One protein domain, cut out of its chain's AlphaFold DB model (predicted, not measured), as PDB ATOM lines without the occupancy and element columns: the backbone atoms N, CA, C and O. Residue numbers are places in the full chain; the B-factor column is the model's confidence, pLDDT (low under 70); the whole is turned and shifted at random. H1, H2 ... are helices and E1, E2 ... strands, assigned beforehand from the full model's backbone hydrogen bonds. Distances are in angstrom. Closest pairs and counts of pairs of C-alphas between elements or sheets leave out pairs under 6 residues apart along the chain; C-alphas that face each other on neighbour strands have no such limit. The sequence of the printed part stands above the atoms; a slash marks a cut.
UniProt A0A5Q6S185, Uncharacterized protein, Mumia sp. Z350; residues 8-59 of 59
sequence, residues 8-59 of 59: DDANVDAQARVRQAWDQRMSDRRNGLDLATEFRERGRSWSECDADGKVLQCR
ATOM      1  N   ASP A   8     -11.104 -14.842  10.207       90.69
ATOM      2  CA  ASP A   8     -11.950 -14.808  11.404       90.69
ATOM      3  C   ASP A   8     -13.291 -14.100  11.159       90.69
ATOM      4  O   ASP A   8     -14.286 -14.433  11.797       90.69
ATOM      5  N   ASP A   9     -13.347 -13.205  10.169       93.69
ATOM      6  CA  ASP A   9     -14.574 -12.521   9.746       93.69
ATOM      7  C   ASP A   9     -15.393 -13.351   8.737       93.69
ATOM      8  O   ASP A   9     -16.511 -12.983   8.363       93.69
ATOM      9  N   ALA A  10     -14.848 -14.472   8.255       91.12
ATOM     10  CA  ALA A  10     -15.527 -15.355   7.322       91.12
ATOM     11  C   ALA A  10     -16.533 -16.266   8.038       91.12
ATOM     12  O   ALA A  10     -16.309 -16.733   9.153       91.12
ATOM     13  N   ASN A  11     -17.642 -16.579   7.364       93.31
ATOM     14  CA  ASN A  11     -18.598 -17.551   7.887       93.31
ATOM     15  C   ASN A  11     -17.998 -18.972   7.937       93.31
ATOM     16  O   ASN A  11     -16.976 -19.269   7.312       93.31
ATOM     17  N   VAL A  12     -18.661 -19.868   8.672       94.88
ATOM     18  CA  VAL A  12     -18.170 -21.234   8.934       94.88
ATOM     19  C   VAL A  12     -17.882 -22.008   7.643       94.88
ATOM     20  O   VAL A  12     -16.858 -22.690   7.556       94.88
ATOM     21  N   ASP A  13     -18.728 -21.860   6.622       96.00
ATOM     22  CA  ASP A  13     -18.559 -22.533   5.330       96.00
ATOM     23  C   ASP A  13     -17.324 -22.031   4.574       96.00
ATOM     24  O   ASP A  13     -16.548 -22.821   4.029       96.00
ATOM     25  N   ALA A  14     -17.111 -20.714   4.549       93.69
ATOM     26  CA  ALA A  14     -15.945 -20.107   3.923       93.69
ATOM     27  C   ALA A  14     -14.656 -20.509   4.652       93.69
ATOM     28  O   ALA A  14     -13.688 -20.911   4.003       93.69
ATOM     29  N   GLN A  15     -14.657 -20.499   5.988       95.06
ATOM     30  CA  GLN A  15     -13.518 -20.977   6.768       95.06
ATOM     31  C   GLN A  15     -13.224 -22.462   6.506       95.06
ATOM     32  O   GLN A  15     -12.062 -22.840   6.355       95.06
ATOM     33  N   ALA A  16     -14.253 -23.312   6.405       96.44
ATOM     34  CA  ALA A  16     -14.085 -24.734   6.107       96.44
ATOM     35  C   ALA A  16     -13.413 -24.967   4.745       96.44
ATOM     36  O   ALA A  16     -12.488 -25.774   4.648       96.44
ATOM     37  N   ARG A  17     -13.804 -24.206   3.715       95.69
ATOM     38  CA  ARG A  17     -13.161 -24.257   2.390       95.69
ATOM     39  C   ARG A  17     -11.703 -23.809   2.436       95.69
ATOM     40  O   ARG A  17     -10.857 -24.428   1.794       95.69
ATOM     41  N   VAL A  18     -11.396 -22.754   3.197       95.12
ATOM     42  CA  VAL A  18     -10.013 -22.291   3.386       95.12
ATOM     43  C   VAL A  18      -9.168 -23.375   4.054       95.12
ATOM     44  O   VAL A  18      -8.080 -23.662   3.558       95.12
ATOM     45  N   ARG A  19      -9.674 -24.018   5.115       96.00
ATOM     46  CA  ARG A  19      -8.980 -25.130   5.788       96.00
ATOM     47  C   ARG A  19      -8.719 -26.292   4.835       96.00
ATOM     48  O   ARG A  19      -7.578 -26.710   4.700       96.00
ATOM     49  N   GLN A  20      -9.731 -26.727   4.087       97.62
ATOM     50  CA  GLN A  20      -9.572 -27.801   3.103       97.62
ATOM     51  C   GLN A  20      -8.505 -27.466   2.047       97.62
ATOM     52  O   GLN A  20      -7.651 -28.294   1.725       97.62
ATOM     53  N   ALA A  21      -8.529 -26.243   1.513       96.69
ATOM     54  CA  ALA A  21      -7.537 -25.799   0.540       96.69
ATOM     55  C   ALA A  21      -6.129 -25.708   1.149       96.69
ATOM     56  O   ALA A  21      -5.138 -25.989   0.471       96.69
ATOM     57  N   TRP A  22      -6.028 -25.306   2.417       97.38
ATOM     58  CA  TRP A  22      -4.770 -25.262   3.150       97.38
ATOM     59  C   TRP A  22      -4.195 -26.661   3.361       97.38
ATOM     60  O   TRP A  22      -3.025 -26.880   3.046       97.38
ATOM     61  N   ASP A  23      -5.010 -27.604   3.827       98.12
ATOM     62  CA  ASP A  23      -4.605 -28.986   4.082       98.12
ATOM     63  C   ASP A  23      -4.060 -29.643   2.817       98.12
ATOM     64  O   ASP A  23      -2.965 -30.209   2.836       98.12
ATOM     65  N   GLN A  24      -4.763 -29.479   1.691       97.50
ATOM     66  CA  GLN A  24      -4.295 -29.977   0.400       97.50
ATOM     67  C   GLN A  24      -2.940 -29.363   0.028       97.50
ATOM     68  O   GLN A  24      -1.978 -30.084  -0.223       97.50
ATOM     69  N   ARG A  25      -2.823 -28.029   0.077       97.62
ATOM     70  CA  ARG A  25      -1.577 -27.330  -0.275       97.62
ATOM     71  C   ARG A  25      -0.408 -27.720   0.625       97.62
ATOM     72  O   ARG A  25       0.724 -27.777   0.153       97.62
ATOM     73  N   MET A  26      -0.647 -27.947   1.914       97.56
ATOM     74  CA  MET A  26       0.398 -28.389   2.839       97.56
ATOM     75  C   MET A  26       0.762 -29.853   2.641       97.56
ATOM     76  O   MET A  26       1.926 -30.209   2.807       97.56
ATOM     77  N   SER A  27      -0.189 -30.705   2.264       97.38
ATOM     78  CA  SER A  27       0.108 -32.068   1.828       97.38
ATOM     79  C   SER A  27       1.019 -32.059   0.602       97.38
ATOM     80  O   SER A  27       2.108 -32.624   0.652       97.38
ATOM     81  N   ASP A  28       0.646 -31.309  -0.435       97.00
ATOM     82  CA  ASP A  28       1.408 -31.230  -1.684       97.00
ATOM     83  C   ASP A  28       2.819 -30.679  -1.456       97.00
ATOM     84  O   ASP A  28       3.798 -31.242  -1.938       97.00
ATOM     85  N   ARG A  29       2.946 -29.611  -0.656       95.94
ATOM     86  CA  ARG A  29       4.251 -29.026  -0.307       95.94
ATOM     87  C   ARG A  29       5.139 -29.984   0.469       95.94
ATOM     88  O   ARG A  29       6.328 -30.033   0.190       95.94
ATOM     89  N   ARG A  30       4.588 -30.720   1.440       95.62
ATOM     90  CA  ARG A  30       5.361 -31.710   2.205       95.62
ATOM     91  C   ARG A  30       5.796 -32.872   1.321       95.62
ATOM     92  O   ARG A  30       6.945 -33.276   1.403       95.62
ATOM     93  N   ASN A  31       4.908 -33.363   0.458       94.69
ATOM     94  CA  ASN A  31       5.209 -34.472  -0.449       94.69
ATOM     95  C   ASN A  31       6.230 -34.088  -1.528       94.69
ATOM     96  O   ASN A  31       6.978 -34.942  -1.989       94.69
ATOM     97  N   GLY A  32       6.260 -32.818  -1.935       94.12
ATOM     98  CA  GLY A  32       7.250 -32.291  -2.873       94.12
ATOM     99  C   GLY A  32       8.562 -31.838  -2.229       94.12
ATOM    100  O   GLY A  32       9.430 -31.338  -2.942       94.12
ATOM    101  N   LEU A  33       8.710 -31.944  -0.906       93.94
ATOM    102  CA  LEU A  33       9.897 -31.463  -0.212       93.94
ATOM    103  C   LEU A  33      11.018 -32.509  -0.272       93.94
ATOM    104  O   LEU A  33      10.921 -33.563   0.351       93.94
ATOM    105  N   ASP A  34      12.110 -32.176  -0.958       91.25
ATOM    106  CA  ASP A  34      13.347 -32.963  -0.984       91.25
ATOM    107  C   ASP A  34      14.538 -32.091  -0.553       91.25
ATOM    108  O   ASP A  34      15.294 -31.550  -1.365       91.25
ATOM    109  N   LEU A  35      14.681 -31.925   0.765       88.06
ATOM    110  CA  LEU A  35      15.767 -31.135   1.353       88.06
ATOM    111  C   LEU A  35      17.140 -31.771   1.123       88.06
ATOM    112  O   LEU A  35      18.134 -31.058   1.024       88.06
ATOM    113  N   ALA A  36      17.205 -33.101   1.019       88.19
ATOM    114  CA  ALA A  36      18.453 -33.805   0.767       88.19
ATOM    115  C   ALA A  36      19.014 -33.422  -0.608       88.19
ATOM    116  O   ALA A  36      20.197 -33.100  -0.727       88.19
ATOM    117  N   THR A  37      18.172 -33.400  -1.645       89.81
ATOM    118  CA  THR A  37      18.568 -32.902  -2.970       89.81
ATOM    119  C   THR A  37      18.962 -31.423  -2.919       89.81
ATOM    120  O   THR A  37      20.045 -31.080  -3.393       89.81
ATOM    121  N   GLU A  38      18.180 -30.564  -2.253       91.94
ATOM    122  CA  GLU A  38      18.507 -29.134  -2.100       91.94
ATOM    123  C   GLU A  38      19.870 -28.902  -1.416       91.94
ATOM    124  O   GLU A  38      20.642 -28.025  -1.816       91.94
ATOM    125  N   PHE A  39      20.197 -29.674  -0.377       90.88
ATOM    126  CA  PHE A  39      21.463 -29.536   0.344       90.88
ATOM    127  C   PHE A  39      22.658 -30.030  -0.470       90.88
ATOM    128  O   PHE A  39      23.682 -29.337  -0.487       90.88
ATOM    129  N   ARG A  40      22.511 -31.142  -1.206       89.19
ATOM    130  CA  ARG A  40      23.542 -31.637  -2.136       89.19
ATOM    131  C   ARG A  40      23.868 -30.607  -3.210       89.19
ATOM    132  O   ARG A  40      25.039 -30.300  -3.417       89.19
ATOM    133  N   GLU A  41      22.850 -30.032  -3.851       91.88
ATOM    134  CA  GLU A  41      23.036 -29.006  -4.887       91.88
ATOM    135  C   GLU A  41      23.755 -27.761  -4.353       91.88
ATOM    136  O   GLU A  41      24.537 -27.128  -5.061       91.88
ATOM    137  N   ARG A  42      23.532 -27.422  -3.080       91.75
ATOM    138  CA  ARG A  42      24.170 -26.280  -2.411       91.75
ATOM    139  C   ARG A  42      25.529 -26.601  -1.786       91.75
ATOM    140  O   ARG A  42      26.117 -25.712  -1.170       91.75
ATOM    141  N   GLY A  43      26.012 -27.841  -1.898       88.50
ATOM    142  CA  GLY A  43      27.267 -28.289  -1.292       88.50
ATOM    143  C   GLY A  43      27.290 -28.171   0.234       88.50
ATOM    144  O   GLY A  43      28.355 -27.974   0.822       88.50
ATOM    145  N   ARG A  44      26.120 -28.221   0.885       83.00
ATOM    146  CA  ARG A  44      26.000 -28.144   2.345       83.00
ATOM    147  C   ARG A  44      25.989 -29.549   2.925       83.00
ATOM    148  O   ARG A  44      25.207 -30.379   2.489       83.00
ATOM    149  N   SER A  45      26.793 -29.787   3.957       85.75
ATOM    150  CA  SER A  45      26.661 -30.986   4.786       85.75
ATOM    151  C   SER A  45      25.395 -30.904   5.635       85.75
ATOM    152  O   SER A  45      25.099 -29.840   6.191       85.75
ATOM    153  N   TRP A  46      24.697 -32.023   5.808       88.62
ATOM    154  CA  TRP A  46      23.571 -32.123   6.732       88.62
ATOM    155  C   TRP A  46      23.616 -33.443   7.499       88.62
ATOM    156  O   TRP A  46      24.422 -34.333   7.235       88.62
ATOM    157  N   SER A  47      22.784 -33.558   8.522       90.00
ATOM    158  CA  SER A  47      22.613 -34.808   9.249       90.00
ATOM    159  C   SER A  47      21.133 -35.034   9.474       90.00
ATOM    160  O   SER A  47      20.397 -34.090   9.761       90.00
ATOM    161  N   GLU A  48      20.708 -36.279   9.333       89.44
ATOM    162  CA  GLU A  48      19.326 -36.700   9.555       89.44
ATOM    163  C   GLU A  48      19.265 -37.620  10.769       89.44
ATOM    164  O   GLU A  48      20.284 -38.160  11.188       89.44
ATOM    165  N   CYS A  49      18.086 -37.781  11.358       93.38
ATOM    166  CA  CYS A  49      17.856 -38.804  12.373       93.38
ATOM    167  C   CYS A  49      16.920 -39.860  11.796       93.38
ATOM    168  O   CYS A  49      15.933 -39.511  11.145       93.38
ATOM    169  N   ASP A  50      17.222 -41.132  12.039       88.94
ATOM    170  CA  ASP A  50      16.267 -42.200  11.764       88.94
ATOM    171  C   ASP A  50      15.118 -42.209  12.791       88.94
ATOM    172  O   ASP A  50      15.055 -41.384  13.709       88.94
ATOM    173  N   ALA A  51      14.179 -43.140  12.615       92.75
ATOM    174  CA  ALA A  51      13.006 -43.270  13.479       92.75
ATOM    175  C   ALA A  51      13.356 -43.580  14.948       92.75
ATOM    176  O   ALA A  51      12.558 -43.276  15.834       92.75
ATOM    177  N   ASP A  52      14.544 -44.130  15.204       93.94
ATOM    178  CA  ASP A  52      15.051 -44.454  16.538       93.94
ATOM    179  C   ASP A  52      15.890 -43.304  17.135       93.94
ATOM    180  O   ASP A  52      16.419 -43.409  18.244       93.94
ATOM    181  N   GLY A  53      16.009 -42.180  16.415       91.06
ATOM    182  CA  GLY A  53      16.750 -40.996  16.842       91.06
ATOM    183  C   GLY A  53      18.262 -41.088  16.625       91.06
ATOM    184  O   GLY A  53      19.009 -40.266  17.161       91.06
ATOM    185  N   LYS A  54      18.749 -42.065  15.853       93.00
ATOM    186  CA  LYS A  54      20.173 -42.181  15.535       93.00
ATOM    187  C   LYS A  54      20.542 -41.219  14.412       93.00
ATOM    188  O   LYS A  54      19.928 -41.208  13.348       93.00
ATOM    189  N   VAL A  55      21.610 -40.454  14.635       91.69
ATOM    190  CA  VAL A  55      22.129 -39.498  13.650       91.69
ATOM    191  C   VAL A  55      22.820 -40.223  12.489       91.69
ATOM    192  O   VAL A  55      23.745 -41.014  12.687       91.69
ATOM    193  N   LEU A  56      22.412 -39.884  11.271       86.75
ATOM    194  CA  LEU A  56      23.009 -40.263   9.999       86.75
ATOM    195  C   LEU A  56      23.770 -39.058   9.436       86.75
ATOM    196  O   LEU A  56      23.224 -37.963   9.315       86.75
ATOM    197  N   GLN A  57      25.048 -39.250   9.111       82.81
ATOM    198  CA  GLN A  57      25.862 -38.216   8.471       82.81
ATOM    199  C   GLN A  57      25.623 -38.239   6.960       82.81
ATOM    200  O   GLN A  57      25.883 -39.256   6.311       82.81
ATOM    201  N   CYS A  58      25.155 -37.122   6.407       79.12
ATOM    202  CA  CYS A  58      24.876 -36.964   4.987       79.12
ATOM    203  C   CYS A  58      25.821 -35.914   4.383       79.12
ATOM    204  O   CYS A  58      26.101 -34.874   4.987       79.12
ATOM    205  N   ARG A  59      26.360 -36.208   3.199       72.00
ATOM    206  CA  ARG A  59      27.315 -35.352   2.490       72.00
ATOM    207  C   ARG A  59      26.772 -34.943   1.133       72.00
ATOM    208  O   ARG A  59      26.085 -35.781   0.505       72.00
TER     209      ARG A  59
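AT A GLANCE: This is residues 8 to 59 of the 59 residues of an uncharacterized protein of Mumia sp. Z350 (UniProt A0A5Q6S185). A small hairpin of two strands, E1 and E2, makes a head together with the short helix H2, near the open end of the hairpin, and from this head one long helix, H1, reaches out as an arm that makes most of the length. Residues 11 to 17 and 19 to 34 stand free and stick out. The printed part has 52 residues, with two named helices and two named strands in the order H1, H2, E1, E2; the sheet, E1 - E2, is antiparallel and the class is mixed, helices and strands. The whole is extended, with a radius of gyration of the C-alphas of 17.9 A, and spans 49 by 27 by 17 A.

IN THESE COORDINATES: E1 is residues 46 to 49, 10.4 A long, and E2 is residues 55 to 58, 9.4 A, ending at C-alpha 58 (24.876, -36.964, 4.987). H2 is residues 35 to 41, 9.8 A. H1 is residues 12 to 31, 28.5 A, from C-alpha 12 (-18.170, -21.234, 8.934) to C-alpha 31 (5.209, -34.472, -0.449).

HOW THE PARTS SIT: E1 and E2 form a hairpin, antiparallel at 148 degrees, with N 56 and O 48 at 2.7 A and N 48 and O 56 at 3.0 A, within hydrogen-bond range. The closest C-alphas of H2 and E1 are those of Phe 39 and Trp 46, 7.2 A apart. H2 and E2 are only just apart, at 8.3 A. H1 is apart from H2, E1 and E2. In H1 and H2 every O i to N i+4 pair is within hydrogen-bond range.

THE WHOLE: The C-alphas of Asn 11 and Arg 59, the two farthest apart, are 49.5 A apart. The printed part has no cut, and its three links between named elements are tight. The mean pLDDT of the printed part is 92.0, and no printed residue is under 70.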